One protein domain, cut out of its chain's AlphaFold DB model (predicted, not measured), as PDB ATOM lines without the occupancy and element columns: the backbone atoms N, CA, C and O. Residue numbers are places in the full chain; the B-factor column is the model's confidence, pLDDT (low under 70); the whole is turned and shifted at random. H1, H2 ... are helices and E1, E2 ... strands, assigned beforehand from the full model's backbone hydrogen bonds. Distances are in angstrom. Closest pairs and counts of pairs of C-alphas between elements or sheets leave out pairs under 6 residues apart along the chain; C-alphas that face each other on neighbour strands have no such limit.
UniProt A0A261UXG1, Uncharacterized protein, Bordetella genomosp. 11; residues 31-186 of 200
ATOM      1  N   ALA A  31     158.124 153.255  80.181       95.31
ATOM      2  CA  ALA A  31     158.454 152.436  79.018       95.31
ATOM      3  C   ALA A  31     157.323 152.416  77.977       95.31
ATOM      4  O   ALA A  31     157.581 152.544  76.786       95.31
ATOM      5  N   GLU A  32     156.065 152.313  78.415       95.31
ATOM      6  CA  GLU A  32     154.912 152.354  77.508       95.31
ATOM      7  C   GLU A  32     154.735 153.726  76.858       95.31
ATOM      8  O   GLU A  32     154.447 153.791  75.667       95.31
ATOM      9  N   ARG A  33     154.947 154.818  77.609       96.19
ATOM     10  CA  ARG A  33     154.964 156.174  77.035       96.19
ATOM     11  C   ARG A  33     156.025 156.290  75.948       96.19
ATOM     12  O   ARG A  33     155.696 156.659  74.831       96.19
ATOM     13  N   GLN A  34     157.256 155.889  76.257       96.56
ATOM     14  CA  GLN A  34     158.356 155.933  75.299       96.56
ATOM     15  C   GLN A  34     158.062 155.097  74.044       96.56
ATOM     16  O   GLN A  34     158.315 155.557  72.935       96.56
ATOM     17  N   ALA A  35     157.498 153.896  74.201       96.38
ATOM     18  CA  ALA A  35     157.135 153.041  73.073       96.38
ATOM     19  C   ALA A  35     156.032 153.662  72.195       96.38
ATOM     20  O   ALA A  35     156.078 153.541  70.970       96.38
ATOM     21  N   LEU A  36     155.047 154.335  72.802       97.00
ATOM     22  CA  LEU A  36     154.016 155.068  72.066       97.00
ATOM     23  C   LEU A  36     154.602 156.289  71.347       97.00
ATOM     24  O   LEU A  36     154.318 156.475  70.167       97.00
ATOM     25  N   ASP A  37     155.458 157.067  72.009       97.38
ATOM     26  CA  ASP A  37     156.129 158.226  71.410       97.38
ATOM     27  C   ASP A  37     156.994 157.805  70.211       97.38
ATOM     28  O   ASP A  37     156.941 158.416  69.139       97.38
ATOM     29  N   GLU A  38     157.742 156.707  70.347       97.50
ATOM     30  CA  GLU A  38     158.529 156.135  69.259       97.50
ATOM     31  C   GLU A  38     157.628 155.674  68.103       97.50
ATOM     32  O   GLU A  38     157.868 156.033  66.947       97.50
ATOM     33  N   TYR A  39     156.551 154.943  68.399       97.50
ATOM     34  CA  TYR A  39     155.576 154.513  67.399       97.50
ATOM     35  C   TYR A  39     154.988 155.691  66.608       97.50
ATOM     36  O   TYR A  39     154.898 155.609  65.377       97.50
ATOM     37  N   VAL A  40     154.641 156.787  67.293       97.62
ATOM     38  CA  VAL A  40     154.144 158.028  66.683       97.62
ATOM     39  C   VAL A  40     155.215 158.670  65.805       97.62
ATOM     40  O   VAL A  40     154.924 159.021  64.664       97.62
ATOM     41  N   SER A  41     156.458 158.757  66.288       97.12
ATOM     42  CA  SER A  41     157.576 159.356  65.540       97.12
ATOM     43  C   SER A  41     157.906 158.621  64.234       97.12
ATOM     44  O   SER A  41     158.357 159.232  63.269       97.12
ATOM     45  N   GLN A  42     157.647 157.310  64.180       95.25
ATOM     46  CA  GLN A  42     157.853 156.476  62.995       95.25
ATOM     47  C   GLN A  42     156.697 156.558  61.982       95.25
ATOM     48  O   GLN A  42     156.792 155.980  60.895       95.25
ATOM     49  N   GLY A  43     155.590 157.219  62.334       92.25
ATOM     50  CA  GLY A  43     154.426 157.370  61.469       92.25
ATOM     51  C   GLY A  43     154.723 158.225  60.244       92.25
ATOM     52  O   GLY A  43     155.367 159.268  60.331       92.25
ATOM     53  N   LYS A  44     154.228 157.793  59.084       92.38
ATOM     54  CA  LYS A  44     154.303 158.558  57.836       92.38
ATOM     55  C   LYS A  44     152.890 158.876  57.357       92.38
ATOM     56  O   LYS A  44     152.043 157.987  57.419       92.38
ATOM     57  N   PRO A  45     152.609 160.086  56.841       91.69
ATOM     58  CA  PRO A  45     151.316 160.372  56.229       91.69
ATOM     59  C   PRO A  45     150.965 159.320  55.160       91.69
ATOM     60  O   PRO A  45     151.837 158.965  54.360       91.69
ATOM     61  N   PRO A  46     149.722 158.806  55.124       95.25
ATOM     62  CA  PRO A  46     148.533 159.280  55.844       95.25
ATOM     63  C   PRO A  46     148.265 158.610  57.212       95.25
ATOM     64  O   PRO A  46     147.153 158.716  57.714       95.25
ATOM     65  N   GLU A  47     149.221 157.894  57.817       97.50
ATOM     66  CA  GLU A  47     148.993 157.175  59.082       97.50
ATOM     67  C   GLU A  47     148.673 158.116  60.257       97.50
ATOM     68  O   GLU A  47     149.452 159.013  60.586       97.50
ATOM     69  N   GLN A  48     147.577 157.849  60.969       97.88
ATOM     70  CA  GLN A  48     147.130 158.616  62.137       97.88
ATOM     71  C   GLN A  48     147.645 158.002  63.451       97.88
ATOM     72  O   GLN A  48     146.892 157.723  64.387       97.88
ATOM     73  N   ARG A  49     148.964 157.770  63.538       97.69
ATOM     74  CA  ARG A  49     149.579 157.088  64.696       97.69
ATOM     75  C   ARG A  49     149.445 157.850  66.012       97.69
ATOM     76  O   ARG A  49     149.310 157.208  67.048       97.69
ATOM     77  N   ALA A  50     149.447 159.184  65.974       97.56
ATOM     78  CA  ALA A  50     149.213 160.017  67.156       97.56
ATOM     79  C   ALA A  50     147.827 159.743  67.759       97.56
ATOM     80  O   ALA A  50     147.721 159.426  68.941       97.56
ATOM     81  N   GLN A  51     146.787 159.727  66.922       98.06
ATOM     82  CA  GLN A  51     145.435 159.390  67.361       98.06
ATOM     83  C   GLN A  51     145.346 157.941  67.861       98.06
ATOM     84  O   GLN A  51     144.703 157.680  68.875       98.06
ATOM     85  N   ALA A  52     146.023 156.989  67.207       98.00
ATOM     86  CA  ALA A  52     146.097 155.613  67.704       98.00
ATOM     87  C   ALA A  52     146.728 155.544  69.109       98.00
ATOM     88  O   ALA A  52     146.197 154.869  69.990       98.00
ATOM     89  N   ALA A  53     147.829 156.266  69.337       97.75
ATOM     90  CA  ALA A  53     148.501 156.325  70.633       97.75
ATOM     91  C   ALA A  53     147.618 156.964  71.717       97.75
ATOM     92  O   ALA A  53     147.565 156.448  72.832       97.75
ATOM     93  N   GLU A  54     146.869 158.019  71.387       97.38
ATOM     94  CA  GLU A  54     145.888 158.631  72.292       97.38
ATOM     95  C   GLU A  54     144.772 157.654  72.676       97.38
ATOM     96  O   GLU A  54     144.446 157.524  73.858       97.38
ATOM     97  N   ARG A  55     144.216 156.913  71.707       97.56
ATOM     98  CA  ARG A  55     143.183 155.899  71.974       97.56
ATOM     99  C   ARG A  55     143.718 154.764  72.856       97.56
ATOM    100  O   ARG A  55     143.026 154.347  73.783       97.56
ATOM    101  N   ILE A  56     144.959 154.318  72.638       96.38
ATOM    102  CA  ILE A  56     145.628 153.320  73.494       96.38
ATOM    103  C   ILE A  56     145.849 153.867  74.911       96.38
ATOM    104  O   ILE A  56     145.554 153.184  75.891       96.38
ATOM    105  N   ALA A  57     146.339 155.101  75.038       95.44
ATOM    106  CA  ALA A  57     146.560 155.744  76.329       95.44
ATOM    107  C   ALA A  57     145.248 155.909  77.114       95.44
ATOM    108  O   ALA A  57     145.199 155.603  78.306       95.44
ATOM    109  N   CYS A  58     144.176 156.327  76.435       94.25
ATOM    110  CA  CYS A  58     142.836 156.431  77.004       94.25
ATOM    111  C   CYS A  58     142.308 155.059  77.453       94.25
ATOM    112  O   CYS A  58     141.810 154.921  78.569       94.25
ATOM    113  N   PHE A  59     142.488 154.018  76.637       93.75
ATOM    114  CA  PHE A  59     142.113 152.652  77.001       93.75
ATOM    115  C   PHE A  59     142.817 152.180  78.284       93.75
ATOM    116  O   PHE A  59     142.159 151.687  79.191       93.75
ATOM    117  N   ILE A  60     144.129 152.399  78.417       92.81
ATOM    118  CA  ILE A  60     144.894 152.012  79.621       92.81
ATOM    119  C   ILE A  60     144.468 152.827  80.854       92.81
ATOM    120  O   ILE A  60     144.413 152.303  81.971       92.81
ATOM    121  N   GLY A  61     144.141 154.106  80.652       92.31
ATOM    122  CA  GLY A  61     143.637 155.003  81.692       92.31
ATOM    123  C   GLY A  61     142.186 154.742  82.108       92.31
ATOM    124  O   GLY A  61     141.714 155.357  83.062       92.31
ATOM    125  N   THR A  62     141.477 153.839  81.428       88.12
ATOM    126  CA  THR A  62     140.080 153.496  81.710       88.12
ATOM    127  C   THR A  62     139.950 152.024  82.110       88.12
ATOM    128  O   THR A  62     140.822 151.203  81.853       88.12
ATOM    129  N   ASN A  63     138.838 151.657  82.755       81.25
ATOM    130  CA  ASN A  63     138.464 150.249  82.977       81.25
ATOM    131  C   ASN A  63     137.704 149.707  81.749       81.25
ATOM    132  O   ASN A  63     136.663 149.063  81.863       81.25
ATOM    133  N   GLY A  64     138.160 150.096  80.555       84.94
ATOM    134  CA  GLY A  64     137.567 149.677  79.296       84.94
ATOM    135  C   GLY A  64     137.957 148.240  78.963       84.94
ATOM    136  O   GLY A  64     139.044 147.777  79.313       84.94
ATOM    137  N   SER A  65     137.077 147.545  78.246       90.31
ATOM    138  CA  SER A  65     137.366 146.229  77.663       90.31
ATOM    139  C   SER A  65     137.370 146.231  76.133       90.31
ATOM    140  O   SER A  65     137.659 145.205  75.523       90.31
ATOM    141  N   ALA A  66     137.094 147.379  75.507       93.88
ATOM    142  CA  ALA A  66     137.093 147.553  74.062       93.88
ATOM    143  C   ALA A  66     138.107 148.621  73.640       93.88
ATOM    144  O   ALA A  66     138.067 149.745  74.143       93.88
ATOM    145  N   LEU A  67     138.989 148.272  72.703       96.00
ATOM    146  CA  LEU A  67     139.933 149.188  72.068       96.00
ATOM    147  C   LEU A  67     139.583 149.315  70.584       96.00
ATOM    148  O   LEU A  67     139.599 148.324  69.855       96.00
ATOM    149  N   ALA A  68     139.300 150.541  70.153       97.69
ATOM    150  CA  ALA A  68     138.990 150.867  68.766       97.69
ATOM    151  C   ALA A  68     140.127 151.689  68.145       97.69
ATOM    152  O   ALA A  68     140.419 152.801  68.583       97.69
ATOM    153  N   LEU A  69     140.777 151.138  67.128       97.81
ATOM    154  CA  LEU A  69     141.847 151.729  66.317       97.81
ATOM    155  C   LEU A  69     141.449 151.749  64.832       97.81
ATOM    156  O   LEU A  69     142.304 151.652  63.954       97.81
ATOM    157  N   ASP A  70     140.152 151.834  64.569       98.25
ATOM    158  CA  ASP A  70     139.517 151.843  63.259       98.25
ATOM    159  C   ASP A  70     139.758 153.143  62.472       98.25
ATOM    160  O   ASP A  70     139.841 154.227  63.057       98.25
ATOM    161  N   ASP A  71     139.863 153.024  61.144       98.12
ATOM    162  CA  ASP A  71     139.964 154.138  60.184       98.12
ATOM    163  C   ASP A  71     141.139 155.113  60.437       98.12
ATOM    164  O   ASP A  71     141.049 156.326  60.233       98.12
ATOM    165  N   LEU A  72     142.296 154.581  60.849       98.12
ATOM    166  CA  LEU A  72     143.503 155.361  61.167       98.12
ATOM    167  C   LEU A  72     144.621 155.232  60.113       98.12
ATOM    168  O   LEU A  72     145.733 155.731  60.312       98.12
ATOM    169  N   ASN A  73     144.338 154.576  58.981       98.06
ATOM    170  CA  ASN A  73     145.290 154.291  57.900       98.06
ATOM    171  C   ASN A  73     146.581 153.573  58.346       98.06
ATOM    172  O   ASN A  73     147.585 153.646  57.640       98.06
ATOM    173  N   LEU A  74     146.567 152.879  59.485       97.94
ATOM    174  CA  LEU A  74     147.749 152.277  60.100       97.94
ATOM    175  C   LEU A  74     148.317 151.153  59.234       97.94
ATOM    176  O   LEU A  74     147.573 150.306  58.746       97.94
ATOM    177  N   THR A  75     149.641 151.116  59.087       97.25
ATOM    178  CA  THR A  75     150.341 150.003  58.415       97.25
ATOM    179  C   THR A  75     150.803 148.925  59.395       97.25
ATOM    180  O   THR A  75     151.003 147.777  59.012       97.25
ATOM    181  N   ARG A  76     150.931 149.278  60.679       96.50
ATOM    182  CA  ARG A  76     151.258 148.372  61.789       96.50
ATOM    183  C   ARG A  76     150.701 148.912  63.101       96.50
ATOM    184  O   ARG A  76     150.500 150.116  63.234       96.50
ATOM    185  N   LEU A  77     150.532 148.035  64.087       96.69
ATOM    186  CA  LEU A  77     150.215 148.411  65.468       96.69
ATOM    187  C   LEU A  77     151.485 148.419  66.339       96.69
ATOM    188  O   LEU A  77     152.440 147.697  66.026       96.69
ATOM    189  N   PRO A  78     151.525 149.202  67.432       96.12
ATOM    190  CA  PRO A  78     152.620 149.137  68.392       96.12
ATOM    191  C   PRO A  78     152.537 147.852  69.228       96.12
ATOM    192  O   PRO A  78     151.447 147.389  69.567       96.12
ATOM    193  N   ASP A  79     153.689 147.298  69.619       94.44
ATOM    194  CA  ASP A  79     153.761 146.003  70.320       94.44
ATOM    195  C   ASP A  79     153.030 145.988  71.668       94.44
ATOM    196  O   ASP A  79     152.562 144.933  72.099       94.44
ATOM    197  N   ILE A  80     152.854 147.158  72.293       94.44
ATOM    198  CA  ILE A  80     152.053 147.314  73.512       94.44
ATOM    199  C   ILE A  80     150.654 146.706  73.358       94.44
ATOM    200  O   ILE A  80     150.179 146.084  74.304       94.44
ATOM    201  N   VAL A  81     150.031 146.783  72.171       94.75
ATOM    202  CA  VAL A  81     148.686 146.236  71.915       94.75
ATOM    203  C   VAL A  81     148.621 144.743  72.237       94.75
ATOM    204  O   VAL A  81     147.646 144.300  72.833       94.75
ATOM    205  N   LYS A  82     149.683 143.977  71.952       93.75
ATOM    206  CA  LYS A  82     149.749 142.526  72.211       93.75
ATOM    207  C   LYS A  82     149.724 142.191  73.707       93.75
ATOM    208  O   LYS A  82     149.388 141.075  74.086       93.75
ATOM    209  N   THR A  83     150.106 143.148  74.550       91.75
ATOM    210  CA  THR A  83     150.198 142.984  76.010       91.75
ATOM    211  C   THR A  83     148.943 143.444  76.748       91.75
ATOM    212  O   THR A  83     148.795 143.178  77.943       91.75
ATOM    213  N   LEU A  84     148.039 144.140  76.055       91.62
ATOM    214  CA  LEU A  84     146.809 144.638  76.651       91.62
ATOM    215  C   LEU A  84     145.846 143.483  76.933       91.62
ATOM    216  O   LEU A  84     145.785 142.494  76.204       91.62
ATOM    217  N   ARG A  85     145.059 143.633  77.997       91.94
ATOM    218  CA  ARG A  85     143.935 142.744  78.301       91.94
ATOM    219  C   ARG A  85     142.665 143.432  77.832       91.94
ATOM    220  O   ARG A  85     142.337 144.493  78.344       91.94
ATOM    221  N   LEU A  86     141.998 142.890  76.824       92.25
ATOM    222  CA  LEU A  86     140.787 143.458  76.236       92.25
ATOM    223  C   LEU A  86     139.917 142.339  75.686       92.25
ATOM    224  O   LEU A  86     140.435 141.348  75.176       92.25
ATOM    225  N   ASP A  87     138.608 142.552  75.747       93.88
ATOM    226  CA  ASP A  87     137.611 141.644  75.192       93.88
ATOM    227  C   ASP A  87     137.397 141.928  73.701       93.88
ATOM    228  O   ASP A  87     137.215 140.996  72.920       93.88
ATOM    229  N   THR A  88     137.429 143.204  73.303       96.06
ATOM    230  CA  THR A  88     137.103 143.646  71.943       96.06
ATOM    231  C   THR A  88     138.232 144.469  71.341       96.06
ATOM    232  O   THR A  88     138.601 145.505  71.894       96.06
ATOM    233  N   LEU A  89     138.730 144.047  70.180       97.75
ATOM    234  CA  LEU A  89     139.683 144.805  69.372       97.75
ATOM    235  C   LEU A  89     139.068 145.122  68.007       97.75
ATOM    236  O   LEU A  89     138.779 144.207  67.234       97.75
ATOM    237  N   ASP A  90     138.917 146.409  67.708       98.44
ATOM    238  CA  ASP A  90     138.573 146.893  66.370       98.44
ATOM    239  C   ASP A  90     139.777 147.604  65.755       98.44
ATOM    240  O   ASP A  90     140.282 148.578  66.304       98.44
ATOM    241  N   VAL A  91     140.267 147.089  64.634       98.44
ATOM    242  CA  VAL A  91     141.357 147.665  63.833       98.44
ATOM    243  C   VAL A  91     140.943 147.756  62.362       98.44
ATOM    244  O   VAL A  91     141.792 147.733  61.464       98.44
ATOM    245  N   SER A  92     139.638 147.812  62.096       98.50
ATOM    246  CA  SER A  92     139.089 147.862  60.744       98.50
ATOM    247  C   SER A  92     139.450 149.155  60.002       98.50
ATOM    248  O   SER A  92     139.823 150.157  60.605       98.50
ATOM    249  N   GLY A  93     139.420 149.140  58.669       97.81
ATOM    250  CA  GLY A  93     139.683 150.351  57.873       97.81
ATOM    251  C   GLY A  93     141.137 150.843  57.918       97.81
ATOM    252  O   GLY A  93     141.427 152.027  57.732       97.81
ATOM    253  N   ASN A  94     142.080 149.934  58.160       98.62
ATOM    254  CA  ASN A  94     143.511 150.226  58.161       98.62
ATOM    255  C   ASN A  94     144.206 149.597  56.937       98.62
ATOM    256  O   ASN A  94     143.585 149.255  55.933       98.62
ATOM    257  N   ARG A  95     145.536 149.535  56.961       98.12
ATOM    258  CA  ARG A  95     146.376 148.952  55.903       98.12
ATOM    259  C   ARG A  95     147.311 147.893  56.485       98.12
ATOM    260  O   ARG A  95     148.447 147.766  56.042       98.12
ATOM    261  N   LEU A  96     146.845 147.180  57.509       98.12
ATOM    262  CA  LEU A  96     147.619 146.147  58.185       98.12
ATOM    263  C   LEU A  96     147.814 144.958  57.239       98.12
ATOM    264  O   LEU A  96     146.839 144.434  56.701       98.12
ATOM    265  N   GLU A  97     149.061 144.540  57.046       96.94
ATOM    266  CA  GLU A  97     149.412 143.322  56.296       96.94
ATOM    267  C   GLU A  97     149.559 142.106  57.220       96.94
ATOM    268  O   GLU A  97     149.314 140.970  56.810       96.94
ATOM    269  N   GLU A  98     149.878 142.364  58.488       95.00
ATOM    270  CA  GLU A  98     149.970 141.389  59.568       95.00
ATOM    271  C   GLU A  98     149.376 141.965  60.860       95.00
ATOM    272  O   GLU A  98     149.317 143.182  61.067       95.00
ATOM    273  N   LEU A  99     148.938 141.078  61.751       94.81
ATOM    274  CA  LEU A  99     148.415 141.439  63.061       94.81
ATOM    275  C   LEU A  99     148.826 140.375  64.074       94.81
ATOM    276  O   LEU A  99     148.714 139.184  63.810       94.81
ATOM    277  N   ALA A 100     149.264 140.798  65.253       93.88
ATOM    278  CA  ALA A 100     149.399 139.905  66.395       93.88
ATOM    279  C   ALA A 100     148.378 140.313  67.451       93.88
ATOM    280  O   ALA A 100     148.240 141.498  67.766       93.88
ATOM    281  N   LEU A 101     147.658 139.322  67.968       94.25
ATOM    282  CA  LEU A 101     146.521 139.546  68.844       94.25
ATOM    283  C   LEU A 101     146.925 139.487  70.322       94.25
ATOM    284  O   LEU A 101     147.764 138.666  70.698       94.25
ATOM    285  N   PRO A 102     146.310 140.321  71.174       93.69
ATOM    286  CA  PRO A 102     146.348 140.120  72.612       93.69
ATOM    287  C   PRO A 102     145.658 138.806  73.008       93.69
ATOM    288  O   PRO A 102     144.666 138.401  72.404       93.69
ATOM    289  N   ALA A 103     146.168 138.151  74.052       91.56
ATOM    290  CA  ALA A 103     145.795 136.777  74.414       91.56
ATOM    291  C   ALA A 103     144.346 136.589  74.909       91.56
ATOM    292  O   ALA A 103     143.896 135.458  75.057       91.56
ATOM    293  N   GLU A 104     143.620 137.670  75.199       91.75
ATOM    294  CA  GLU A 104     142.285 137.610  75.817       91.75
ATOM    295  C   GLU A 104     141.150 138.104  74.900       91.75
ATOM    296  O   GLU A 104     140.002 138.177  75.334       91.75
ATOM    297  N   VAL A 105     141.437 138.399  73.624       95.00
ATOM    298  CA  VAL A 105     140.425 138.931  72.696       95.00
ATOM    299  C   VAL A 105     139.309 137.915  72.446       95.00
ATOM    300  O   VAL A 105     139.533 136.805  71.959       95.00
ATOM    301  N   THR A 106     138.081 138.347  72.726       96.12
ATOM    302  CA  THR A 106     136.838 137.603  72.492       96.12
ATOM    303  C   THR A 106     136.165 138.028  71.181       96.12
ATOM    304  O   THR A 106     135.597 137.192  70.475       96.12
ATOM    305  N   PHE A 107     136.245 139.317  70.842       97.69
ATOM    306  CA  PHE A 107     135.634 139.931  69.665       97.69
ATOM    307  C   PHE A 107     136.695 140.656  68.840       97.69
ATOM    308  O   PHE A 107     137.357 141.569  69.336       97.69
ATOM    309  N   LEU A 108     136.846 140.267  67.578       98.06
ATOM    310  CA  LEU A 108     137.863 140.820  66.690       98.06
ATOM    311  C   LEU A 108     137.235 141.395  65.422       98.06
ATOM    312  O   LEU A 108     136.536 140.686  64.698       98.06
ATOM    313  N   HIS A 109     137.546 142.653  65.121       98.50
ATOM    314  CA  HIS A 109     137.179 143.299  63.868       98.50
ATOM    315  C   HIS A 109     138.431 143.792  63.134       98.50
ATOM    316  O   HIS A 109     139.133 144.688  63.591       98.50
ATOM    317  N   VAL A 110     138.725 143.171  61.992       98.44
ATOM    318  CA  VAL A 110     139.903 143.436  61.144       98.44
ATOM    319  C   VAL A 110     139.512 143.732  59.695       98.44
ATOM    320  O   VAL A 110     140.366 143.713  58.806       98.44
ATOM    321  N   SER A 111     138.229 143.988  59.427       98.44
ATOM    322  CA  SER A 111     137.735 144.220  58.069       98.44
ATOM    323  C   SER A 111     138.441 145.397  57.393       98.44
ATOM    324  O   SER A 111     138.892 146.319  58.070       98.44
ATOM    325  N   ARG A 112     138.499 145.405  56.058       98.38
ATOM    326  CA  ARG A 112     139.113 146.492  55.275       98.38
ATOM    327  C   ARG A 112     140.562 146.751  55.690       98.38
ATOM    328  O   ARG A 112     140.923 147.859  56.077       98.38
ATOM    329  N   ASN A 113     141.372 145.701  55.634       98.69
ATOM    330  CA  ASN A 113     142.821 145.750  55.804       98.69
ATOM    331  C   ASN A 113     143.500 145.091  54.590       98.69
ATOM    332  O   ASN A 113     142.874 144.854  53.556       98.69
ATOM    333  N   ALA A 114     144.803 144.830  54.679       98.12
ATOM    334  CA  ALA A 114     145.574 144.147  53.646       98.12
ATOM    335  C   ALA A 114     146.082 142.772  54.114       98.12
ATOM    336  O   ALA A 114     147.061 142.270  53.557       98.12
ATOM    337  N   LEU A 115     145.426 142.157  55.110       98.12
ATOM    338  CA  LEU A 115     145.864 140.890  55.693       98.12
ATOM    339  C   LEU A 115     145.884 139.799  54.625       98.12
ATOM    340  O   LEU A 115     144.905 139.613  53.900       98.12
ATOM    341  N   THR A 116     146.997 139.075  54.536       96.75
ATOM    342  CA  THR A 116     147.170 137.955  53.590       96.75
ATOM    343  C   THR A 116     146.881 136.596  54.221       96.75
ATOM    344  O   THR A 116     146.559 135.639  53.518       96.75
ATOM    345  N   ALA A 117     146.900 136.530  55.549       96.00
ATOM    346  CA  ALA A 117     146.472 135.394  56.344       96.00
ATOM    347  C   ALA A 117     145.802 135.895  57.628       96.00
ATOM    348  O   ALA A 117     146.068 137.011  58.086       96.00
ATOM    349  N   MET A 118     144.918 135.081  58.203       95.81
ATOM    350  CA  MET A 118     144.337 135.409  59.501       95.81
ATOM    351  C   MET A 118     145.349 135.174  60.622       95.81
ATOM    352  O   MET A 118     145.997 134.125  60.634       95.81
ATOM    353  N   PRO A 119     145.457 136.096  61.595       93.56
ATOM    354  CA  PRO A 119     146.282 135.872  62.773       93.56
ATOM    355  C   PRO A 119     145.805 134.651  63.564       93.56
ATOM    356  O   PRO A 119     144.626 134.295  63.527       93.56
ATOM    357  N   VAL A 120     146.717 134.048  64.331       94.19
ATOM    358  CA  VAL A 120     146.360 132.993  65.290       94.19
ATOM    359  C   VAL A 120     145.372 133.571  66.298       94.19
ATOM    360  O   VAL A 120     145.696 134.514  67.023       94.19
ATOM    361  N   LEU A 121     144.161 133.019  66.312       95.62
ATOM    362  CA  LEU A 121     143.088 133.478  67.183       95.62
ATOM    363  C   LEU A 121     143.320 132.970  68.617       95.62
ATOM    364  O   LEU A 121     143.586 131.780  68.797       95.62
ATOM    365  N   PRO A 122     143.203 133.830  69.641       94.50
ATOM    366  CA  PRO A 122     143.196 133.398  71.034       94.50
ATOM    367  C   PRO A 122     142.103 132.358  71.340       94.50
ATOM    368  O   PRO A 122     141.010 132.420  70.782       94.50
ATOM    369  N   GLU A 123     142.344 131.449  72.293       93.31
ATOM    370  CA  GLU A 123     141.398 130.367  72.647       93.31
ATOM    371  C   GLU A 123     140.003 130.865  73.080       93.31
ATOM    372  O   GLU A 123     139.011 130.146  72.957       93.31
ATOM    373  N   GLY A 124     139.914 132.105  73.574       93.81
ATOM    374  CA  GLY A 124     138.665 132.750  73.985       93.81
ATOM    375  C   GLY A 124     137.911 133.490  72.873       93.81
ATOM    376  O   GLY A 124     136.865 134.075  73.156       93.81
ATOM    377  N   THR A 125     138.416 133.517  71.635       96.56
ATOM    378  CA  THR A 125     137.781 134.262  70.541       96.56
ATOM    379  C   THR A 125     136.457 133.625  70.121       96.56
ATOM    380  O   THR A 125     136.415 132.500  69.638       96.56
ATOM    381  N   ARG A 126     135.367 134.393  70.238       97.00
ATOM    382  CA  ARG A 126     133.995 133.961  69.933       97.00
ATOM    383  C   ARG A 126     133.481 134.475  68.592       97.00
ATOM    384  O   ARG A 126     132.656 133.805  67.969       97.00
ATOM    385  N   MET A 127     133.929 135.654  68.157       97.19
ATOM    386  CA  MET A 127     133.433 136.284  66.931       97.19
ATOM    387  C   MET A 127     134.519 137.073  66.200       97.19
ATOM    388  O   MET A 127     135.249 137.858  66.810       97.19
ATOM    389  N   VAL A 128     134.584 136.877  64.881       97.44
ATOM    390  CA  VAL A 128     135.559 137.514  63.991       97.44
ATOM    391  C   VAL A 128     134.865 138.140  62.783       97.44
ATOM    392  O   VAL A 128     134.138 137.466  62.053       97.44
ATOM    393  N   PHE A 129     135.169 139.409  62.530       98.00
ATOM    394  CA  PHE A 129     134.832 140.129  61.305       98.00
ATOM    395  C   PHE A 129     136.124 140.460  60.549       98.00
ATOM    396  O   PHE A 129     136.962 141.212  61.042       98.00
ATOM    397  N   ALA A 130     136.295 139.888  59.364       97.62
ATOM    398  CA  ALA A 130     137.497 139.976  58.540       97.62
ATOM    399  C   ALA A 130     137.160 140.208  57.057       97.62
ATOM    400  O   ALA A 130     137.850 139.714  56.164       97.62
ATOM    401  N   ALA A 131     136.076 140.939  56.790       97.25
ATOM    402  CA  ALA A 131     135.641 141.262  55.437       97.25
ATOM    403  C   ALA A 131     136.689 142.097  54.685       97.25
ATOM    404  O   ALA A 131     137.456 142.834  55.304       97.25
ATOM    405  N   ASP A 132     136.691 142.028  53.355       97.94
ATOM    406  CA  ASP A 132     137.472 142.925  52.493       97.94
ATOM    407  C   ASP A 132     138.972 142.950  52.857       97.94
ATOM    408  O   ASP A 132     139.547 143.987  53.191       97.94
ATOM    409  N   ASN A 133     139.601 141.779  52.835       98.50
ATOM    410  CA  ASN A 133     141.039 141.597  53.031       98.50
ATOM    411  C   ASN A 133     141.618 140.794  51.844       98.50
ATOM    412  O   ASN A 133     140.995 140.662  50.788       98.50
ATOM    413  N   ARG A 134     142.843 140.271  51.970       97.44
ATOM    414  CA  ARG A 134     143.476 139.376  50.982       97.44
ATOM    415  C   ARG A 134     143.791 138.011  51.593       97.44
ATOM    416  O   ARG A 134     144.748 137.359  51.179       97.44
ATOM    417  N   ILE A 135     143.002 137.594  52.585       97.19
ATOM    418  CA  ILE A 135     143.263 136.397  53.385       97.19
ATOM    419  C   ILE A 135     143.180 135.170  52.484       97.19
ATOM    420  O   ILE A 135     142.159 134.947  51.832       97.19
ATOM    421  N   ARG A 136     144.246 134.370  52.476       95.31
ATOM    422  CA  ARG A 136     144.323 133.096  51.750       95.31
ATOM    423  C   ARG A 136     144.086 131.887  52.642       95.31
ATOM    424  O   ARG A 136     143.633 130.854  52.155       95.31
ATOM    425  N   GLU A 137     144.343 132.020  53.935       92.62
ATOM    426  CA  GLU A 137     144.207 130.929  54.893       92.62
ATOM    427  C   GLU A 137     143.929 131.419  56.317       92.62
ATOM    428  O   GLU A 137     144.230 132.559  56.685       92.62
ATOM    429  N   PHE A 138     143.358 130.519  57.117       90.69
ATOM    430  CA  PHE A 138     143.250 130.648  58.566       90.69
ATOM    431  C   PHE A 138     144.315 129.763  59.213       90.69
ATOM    432  O   PHE A 138     144.335 128.557  58.976       90.69
ATOM    433  N   HIS A 139     145.208 130.354  60.007       82.19
ATOM    434  CA  HIS A 139     146.260 129.602  60.685       82.19
ATOM    435  C   HIS A 139     145.735 128.837  61.908       82.19
ATOM    436  O   HIS A 139     144.985 129.382  62.716       82.19
ATOM    437  N   GLY A 140     146.236 127.608  62.082       74.88
ATOM    438  CA  GLY A 140     145.983 126.767  63.254       74.88
ATOM    439  C   GLY A 140     144.577 126.153  63.304       74.88
ATOM    440  O   GLY A 140     143.754 126.388  62.416       74.88
ATOM    441  N   PRO A 141     144.288 125.330  64.328       82.31
ATOM    442  CA  PRO A 141     142.908 125.009  64.656       82.31
ATOM    443  C   PRO A 141     142.194 126.292  65.093       82.31
ATOM    444  O   PRO A 141     142.740 127.095  65.853       82.31
ATOM    445  N   LEU A 142     140.970 126.489  64.609       91.50
ATOM    446  CA  LEU A 142     140.119 127.557  65.118       91.50
ATOM    447  C   LEU A 142     139.769 127.270  66.592       91.50
ATOM    448  O   LEU A 142     139.585 126.103  66.938       91.50
ATOM    449  N   PRO A 143     139.646 128.295  67.454       94.06
ATOM    450  CA  PRO A 143     139.289 128.103  68.856       94.06
ATOM    451  C   PRO A 143     137.970 127.351  69.038       94.06
ATOM    452  O   PRO A 143     136.982 127.664  68.374       94.06
ATOM    453  N   ASP A 144     137.904 126.452  70.022       94.19
ATOM    454  CA  ASP A 144     136.675 125.715  70.359       94.19
ATOM    455  C   ASP A 144     135.542 126.623  70.871       94.19
ATOM    456  O   ASP A 144     134.399 126.185  70.996       94.19
ATOM    457  N   THR A 145     135.821 127.901  71.143       95.38
ATOM    458  CA  THR A 145     134.823 128.909  71.531       95.38
ATOM    459  C   THR A 145     134.279 129.728  70.353       95.38
ATOM    460  O   THR A 145     133.330 130.496  70.539       95.38
ATOM    461  N   LEU A 146     134.843 129.571  69.149       94.81
ATOM    462  CA  LEU A 146     134.527 130.394  67.986       94.81
ATOM    463  C   LEU A 146     133.154 130.043  67.406       94.81
ATOM    464  O   LEU A 146     132.974 129.012  66.766       94.81
ATOM    465  N   GLY A 147     132.189 130.945  67.586       93.50
ATOM    466  CA  GLY A 147     130.822 130.763  67.099       93.50
ATOM    467  C   GLY A 147     130.558 131.394  65.734       93.50
ATOM    468  O   GLY A 147     129.761 130.863  64.960       93.50
ATOM    469  N   TYR A 148     131.210 132.519  65.427       93.69
ATOM    470  CA  TYR A 148     130.856 133.346  64.271       93.69
ATOM    471  C   TYR A 148     132.083 133.887  63.543       93.69
ATOM    472  O   TYR A 148     132.930 134.555  64.136       93.69
ATOM    473  N   VAL A 149     132.134 133.668  62.232       94.00
ATOM    474  CA  VAL A 149     133.138 134.265  61.345       94.00
ATOM    475  C   VAL A 149     132.447 134.901  60.147       94.00
ATOM    476  O   VAL A 149     131.684 134.242  59.441       94.00
ATOM    477  N   GLN A 150     132.744 136.173  59.896       94.12
ATOM    478  CA  GLN A 150     132.425 136.859  58.648       94.12
ATOM    479  C   GLN A 150     133.721 137.241  57.943       94.12
ATOM    480  O   GLN A 150     134.382 138.196  58.334       94.12
ATOM    481  N   ALA A 151     134.079 136.516  56.890       94.69
ATOM    482  CA  ALA A 151     135.244 136.791  56.056       94.69
ATOM    483  C   ALA A 151     134.883 136.917  54.560       94.69
ATOM    484  O   ALA A 151     135.558 136.308  53.716       94.69
ATOM    485  N   PRO A 152     133.838 137.687  54.186       93.31
ATOM    486  CA  PRO A 152     133.518 137.890  52.782       93.31
ATOM    487  C   PRO A 152     134.613 138.687  52.061       93.31
ATOM    488  O   PRO A 152     135.402 139.390  52.692       93.31
ATOM    489  N   ASN A 153     134.646 138.586  50.734       95.12
ATOM    490  CA  ASN A 153     135.560 139.315  49.852       95.12
ATOM    491  C   ASN A 153     137.037 139.127  50.239       95.12
ATOM    492  O   ASN A 153     137.767 140.082  50.498       95.12
ATOM    493  N   ASN A 154     137.464 137.866  50.294       96.50
ATOM    494  CA  ASN A 154     138.847 137.459  50.538       96.50
ATOM    495  C   ASN A 154     139.369 136.569  49.390       96.50
ATOM    496  O   ASN A 154     138.758 136.464  48.320       96.50
ATOM    497  N   MET A 155     140.531 135.942  49.579       95.88
ATOM    498  CA  MET A 155     141.195 135.100  48.580       95.88
ATOM    499  C   MET A 155     141.479 133.695  49.122       95.88
ATOM    500  O   MET A 155     142.531 133.132  48.818       95.88
ATOM    501  N   LEU A 156     140.566 133.143  49.932       93.12
ATOM    502  CA  LEU A 156     140.776 131.860  50.607       93.12
ATOM    503  C   LEU A 156     141.098 130.745  49.609       93.12
ATOM    504  O   LEU A 156     140.394 130.559  48.619       93.12
ATOM    505  N   ASP A 157     142.162 130.000  49.886       91.44
ATOM    506  CA  ASP A 157     142.575 128.838  49.102       91.44
ATOM    507  C   ASP A 157     142.055 127.527  49.708       91.44
ATOM    508  O   ASP A 157     141.864 126.550  48.986       91.44
ATOM    509  N   ALA A 158     141.781 127.512  51.015       86.75
ATOM    510  CA  ALA A 158     141.239 126.370  51.743       86.75
ATOM    511  C   ALA A 158     140.392 126.824  52.944       86.75
ATOM    512  O   ALA A 158     140.526 127.948  53.432       86.75
ATOM    513  N   LEU A 159     139.530 125.926  53.430       86.44
ATOM    514  CA  LEU A 159     138.802 126.099  54.686       86.44
ATOM    515  C   LEU A 159     139.538 125.379  55.826       86.44
ATOM    516  O   LEU A 159     140.007 124.257  55.613       86.44
ATOM    517  N   PRO A 160     139.631 125.980  57.024       85.69
ATOM    518  CA  PRO A 160     140.150 125.290  58.198       85.69
ATOM    519  C   PRO A 160     139.145 124.234  58.700       85.69
ATOM    520  O   PRO A 160     137.952 124.323  58.399       85.69
ATOM    521  N   PRO A 161     139.583 123.260  59.517       85.81
ATOM    522  CA  PRO A 161     138.668 122.440  60.304       85.81
ATOM    523  C   PRO A 161     137.784 123.323  61.193       85.81
ATOM    524  O   PRO A 161     138.278 124.219  61.881       85.81
ATOM    525  N   PHE A 162     136.476 123.070  61.176       87.88
ATOM    526  CA  PHE A 162     135.517 123.839  61.962       87.88
ATOM    527  C   PHE A 162     135.362 123.258  63.376       87.88
ATOM    528  O   PHE A 162     135.201 122.042  63.508       87.88
ATOM    529  N   PRO A 163     135.373 124.098  64.427       89.56
ATOM    530  CA  PRO A 163     135.075 123.660  65.781       89.56
ATOM    531  C   PRO A 163     133.577 123.365  65.913       89.56
ATOM    532  O   PRO A 163     132.747 123.940  65.205       89.56
ATOM    533  N   ALA A 164     133.206 122.494  66.852       88.81
ATOM    534  CA  ALA A 164     131.807 122.101  67.065       88.81
ATOM    535  C   ALA A 164     130.898 123.266  67.509       88.81
ATOM    536  O   ALA A 164     129.676 123.179  67.397       88.81
ATOM    537  N   SER A 165     131.489 124.345  68.021       90.44
ATOM    538  CA  SER A 165     130.801 125.570  68.423       90.44
ATOM    539  C   SER A 165     130.470 126.507  67.263       90.44
ATOM    540  O   SER A 165     129.685 127.433  67.467       90.44
ATOM    541  N   LEU A 166     131.033 126.290  66.067       90.19
ATOM    542  CA  LEU A 166     130.864 127.194  64.934       90.19
ATOM    543  C   LEU A 166     129.422 127.164  64.430       90.19
ATOM    544  O   LEU A 166     128.958 126.192  63.836       90.19
ATOM    545  N   VAL A 167     128.719 128.269  64.649       90.19
ATOM    546  CA  VAL A 167     127.328 128.461  64.238       90.19
ATOM    547  C   VAL A 167     127.250 129.035  62.831       90.19
ATOM    548  O   VAL A 167     126.301 128.751  62.105       90.19
ATOM    549  N   GLN A 168     128.218 129.865  62.438       88.12
ATOM    550  CA  GLN A 168     128.208 130.517  61.134       88.12
ATOM    551  C   GLN A 168     129.616 130.860  60.653       88.12
ATOM    552  O   GLN A 168     130.422 131.430  61.389       88.12
ATOM    553  N   PHE A 169     129.863 130.583  59.374       89.38
ATOM    554  CA  PHE A 169     131.104 130.925  58.688       89.38
ATOM    555  C   PHE A 169     130.771 131.479  57.305       89.38
ATOM    556  O   PHE A 169     130.461 130.729  56.380       89.38
ATOM    557  N   ASP A 170     130.773 132.803  57.174       89.25
ATOM    558  CA  ASP A 170     130.489 133.477  55.915       89.25
ATOM    559  C   ASP A 170     131.777 133.799  55.151       89.25
ATOM    560  O   ASP A 170     132.693 134.428  55.676       89.25
ATOM    561  N   ILE A 171     131.818 133.376  53.892       89.69
ATOM    562  CA  ILE A 171     132.936 133.532  52.954       89.69
ATOM    563  C   ILE A 171     132.453 133.998  51.583       89.69
ATOM    564  O   ILE A 171     133.071 133.704  50.557       89.69
ATOM    565  N   GLU A 172     131.313 134.679  51.525       88.69
ATOM    566  CA  GLU A 172     130.810 135.234  50.272       88.69
ATOM    567  C   GLU A 172     131.860 136.051  49.516       88.69
ATOM    568  O   GLU A 172     132.656 136.755  50.119       88.69
ATOM    569  N   GLY A 173     131.910 135.921  48.190       89.00
ATOM    570  CA  GLY A 173     132.866 136.676  47.379       89.00
ATOM    571  C   GLY A 173     134.334 136.269  47.556       89.00
ATOM    572  O   GLY A 173     135.215 137.009  47.128       89.00
ATOM    573  N   ASN A 174     134.634 135.115  48.166       91.06
ATOM    574  CA  ASN A 174     135.996 134.581  48.155       91.06
ATOM    575  C   ASN A 174     136.384 134.081  46.759       91.06
ATOM    576  O   ASN A 174     135.650 133.312  46.143       91.06
ATOM    577  N   THR A 175     137.550 134.512  46.281       90.50
ATOM    578  CA  THR A 175     138.013 134.286  44.894       90.50
ATOM    579  C   THR A 175     139.307 133.474  44.793       90.50
ATOM    580  O   THR A 175     139.910 133.398  43.723       90.50
ATOM    581  N   GLY A 176     139.768 132.889  45.903       90.50
ATOM    582  CA  GLY A 176     140.939 132.013  45.900       90.50
ATOM    583  C   GLY A 176     140.634 130.621  45.338       90.50
ATOM    584  O   GLY A 176     139.723 130.431  44.537       90.50
ATOM    585  N   LYS A 177     141.418 129.624  45.745       91.00
ATOM    586  CA  LYS A 177     141.360 128.247  45.217       91.00
ATOM    587  C   LYS A 177     140.290 127.345  45.853       91.00
ATOM    588  O   LYS A 177     140.377 126.125  45.706       91.00
ATOM    589  N   LEU A 178     139.289 127.901  46.541       85.69
ATOM    590  CA  LEU A 178     138.191 127.102  47.093       85.69
ATOM    591  C   LEU A 178     137.486 126.298  45.995       85.69
ATOM    592  O   LEU A 178     137.128 126.815  44.939       85.69
ATOM    593  N   THR A 179     137.245 125.017  46.268       80.00
ATOM    594  CA  THR A 179     136.394 124.195  45.408       80.00
ATOM    595  C   THR A 179     134.929 124.577  45.610       80.00
ATOM    596  O   THR A 179     134.534 125.004  46.695       80.00
ATOM    597  N   GLN A 180     134.088 124.366  44.594       68.06
ATOM    598  CA  GLN A 180     132.648 124.626  44.714       68.06
ATOM    599  C   GLN A 180     132.020 123.853  45.888       68.06
ATOM    600  O   GLN A 180     131.221 124.407  46.628       68.06
ATOM    601  N   ALA A 181     132.473 122.622  46.145       63.31
ATOM    602  CA  ALA A 181     132.031 121.833  47.295       63.31
ATOM    603  C   ALA A 181     132.367 122.494  48.649       63.31
ATOM    604  O   ALA A 181     131.563 122.436  49.576       63.31
ATOM    605  N   ALA A 182     133.527 123.150  48.767       69.94
ATOM    606  CA  ALA A 182     133.880 123.926  49.956       69.94
ATOM    607  C   ALA A 182     133.004 125.184  50.098       69.94
ATOM    608  O   ALA A 182     132.617 125.544  51.208       69.94
ATOM    609  N   VAL A 183     132.639 125.823  48.983       68.88
ATOM    610  CA  VAL A 183     131.702 126.961  48.967       68.88
ATOM    611  C   VAL A 183     130.281 126.531  49.357       68.88
ATOM    612  O   VAL A 183     129.585 127.275  50.048       68.88
ATOM    613  N   ASP A 184     129.857 125.333  48.960       64.06
ATOM    614  CA  ASP A 184     128.525 124.790  49.248       64.06
ATOM    615  C   ASP A 184     128.401 124.272  50.691       64.06
ATOM    616  O   ASP A 184     127.326 124.350  51.282       64.06
ATOM    617  N   ALA A 185     129.506 123.829  51.304       60.66
ATOM    618  CA  ALA A 185     129.579 123.442  52.719       60.66
ATOM    619  C   ALA A 185     129.469 124.632  53.700       60.66
ATOM    620  O   ALA A 185     129.591 124.456  54.915       60.66
ATOM    621  N   ARG A 186     129.251 125.852  53.192       65.44
ATOM    622  CA  ARG A 186     129.136 127.080  53.983       65.44
ATOM    623  C   ARG A 186     128.023 126.963  55.021       65.44
ATOM    624  O   ARG A 186     126.852 126.797  54.678       65.44
TER     625      ARG A 186
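This is residues 31 to 186 of the 200 residues of an uncharacterized protein of Bordetella genomosp. 11 (UniProt A0A261UXG1). What shape is it? With little regular structure, the printed part winds as a solenoid: parallel sheet E1 to E6 makes one wall, hairpin H1 H2 caps one end, and H4 lies at the other. What is printed? There are 156 residues, mixed in class, ordered H1, H2, E1, H3, E2 to E6, H4. It is compact, with a radius of gyration of the C-alphas of 16.0 A and spans of 51 by 31 by 19 A.

Where are the strands? E1 is residues 66 to 68, E2 88 to 90, E3 107 to 109, E4 127 to 129, E5 148 to 150, E6 168 to 170. And the helices? H1, residues 31 to 41, begins at C-alpha (158.454, 152.436, 79.018); H2 is 49 to 61, H3 80 to 83; H4, 180 to 184, ends at C-alpha (128.525, 124.790, 49.248).

How do E1 and E2 pair? They are parallel, with N 67 and O 88 within hydrogen-bond range at 2.9 A. Where is H2? It only grazes the sheet and touches H1, closest C-alphas Val 40 and Arg 49, 5.1 A.

Any cut? The printed part has no cut. Where is confidence low? Residues 180 to 186 are under 70.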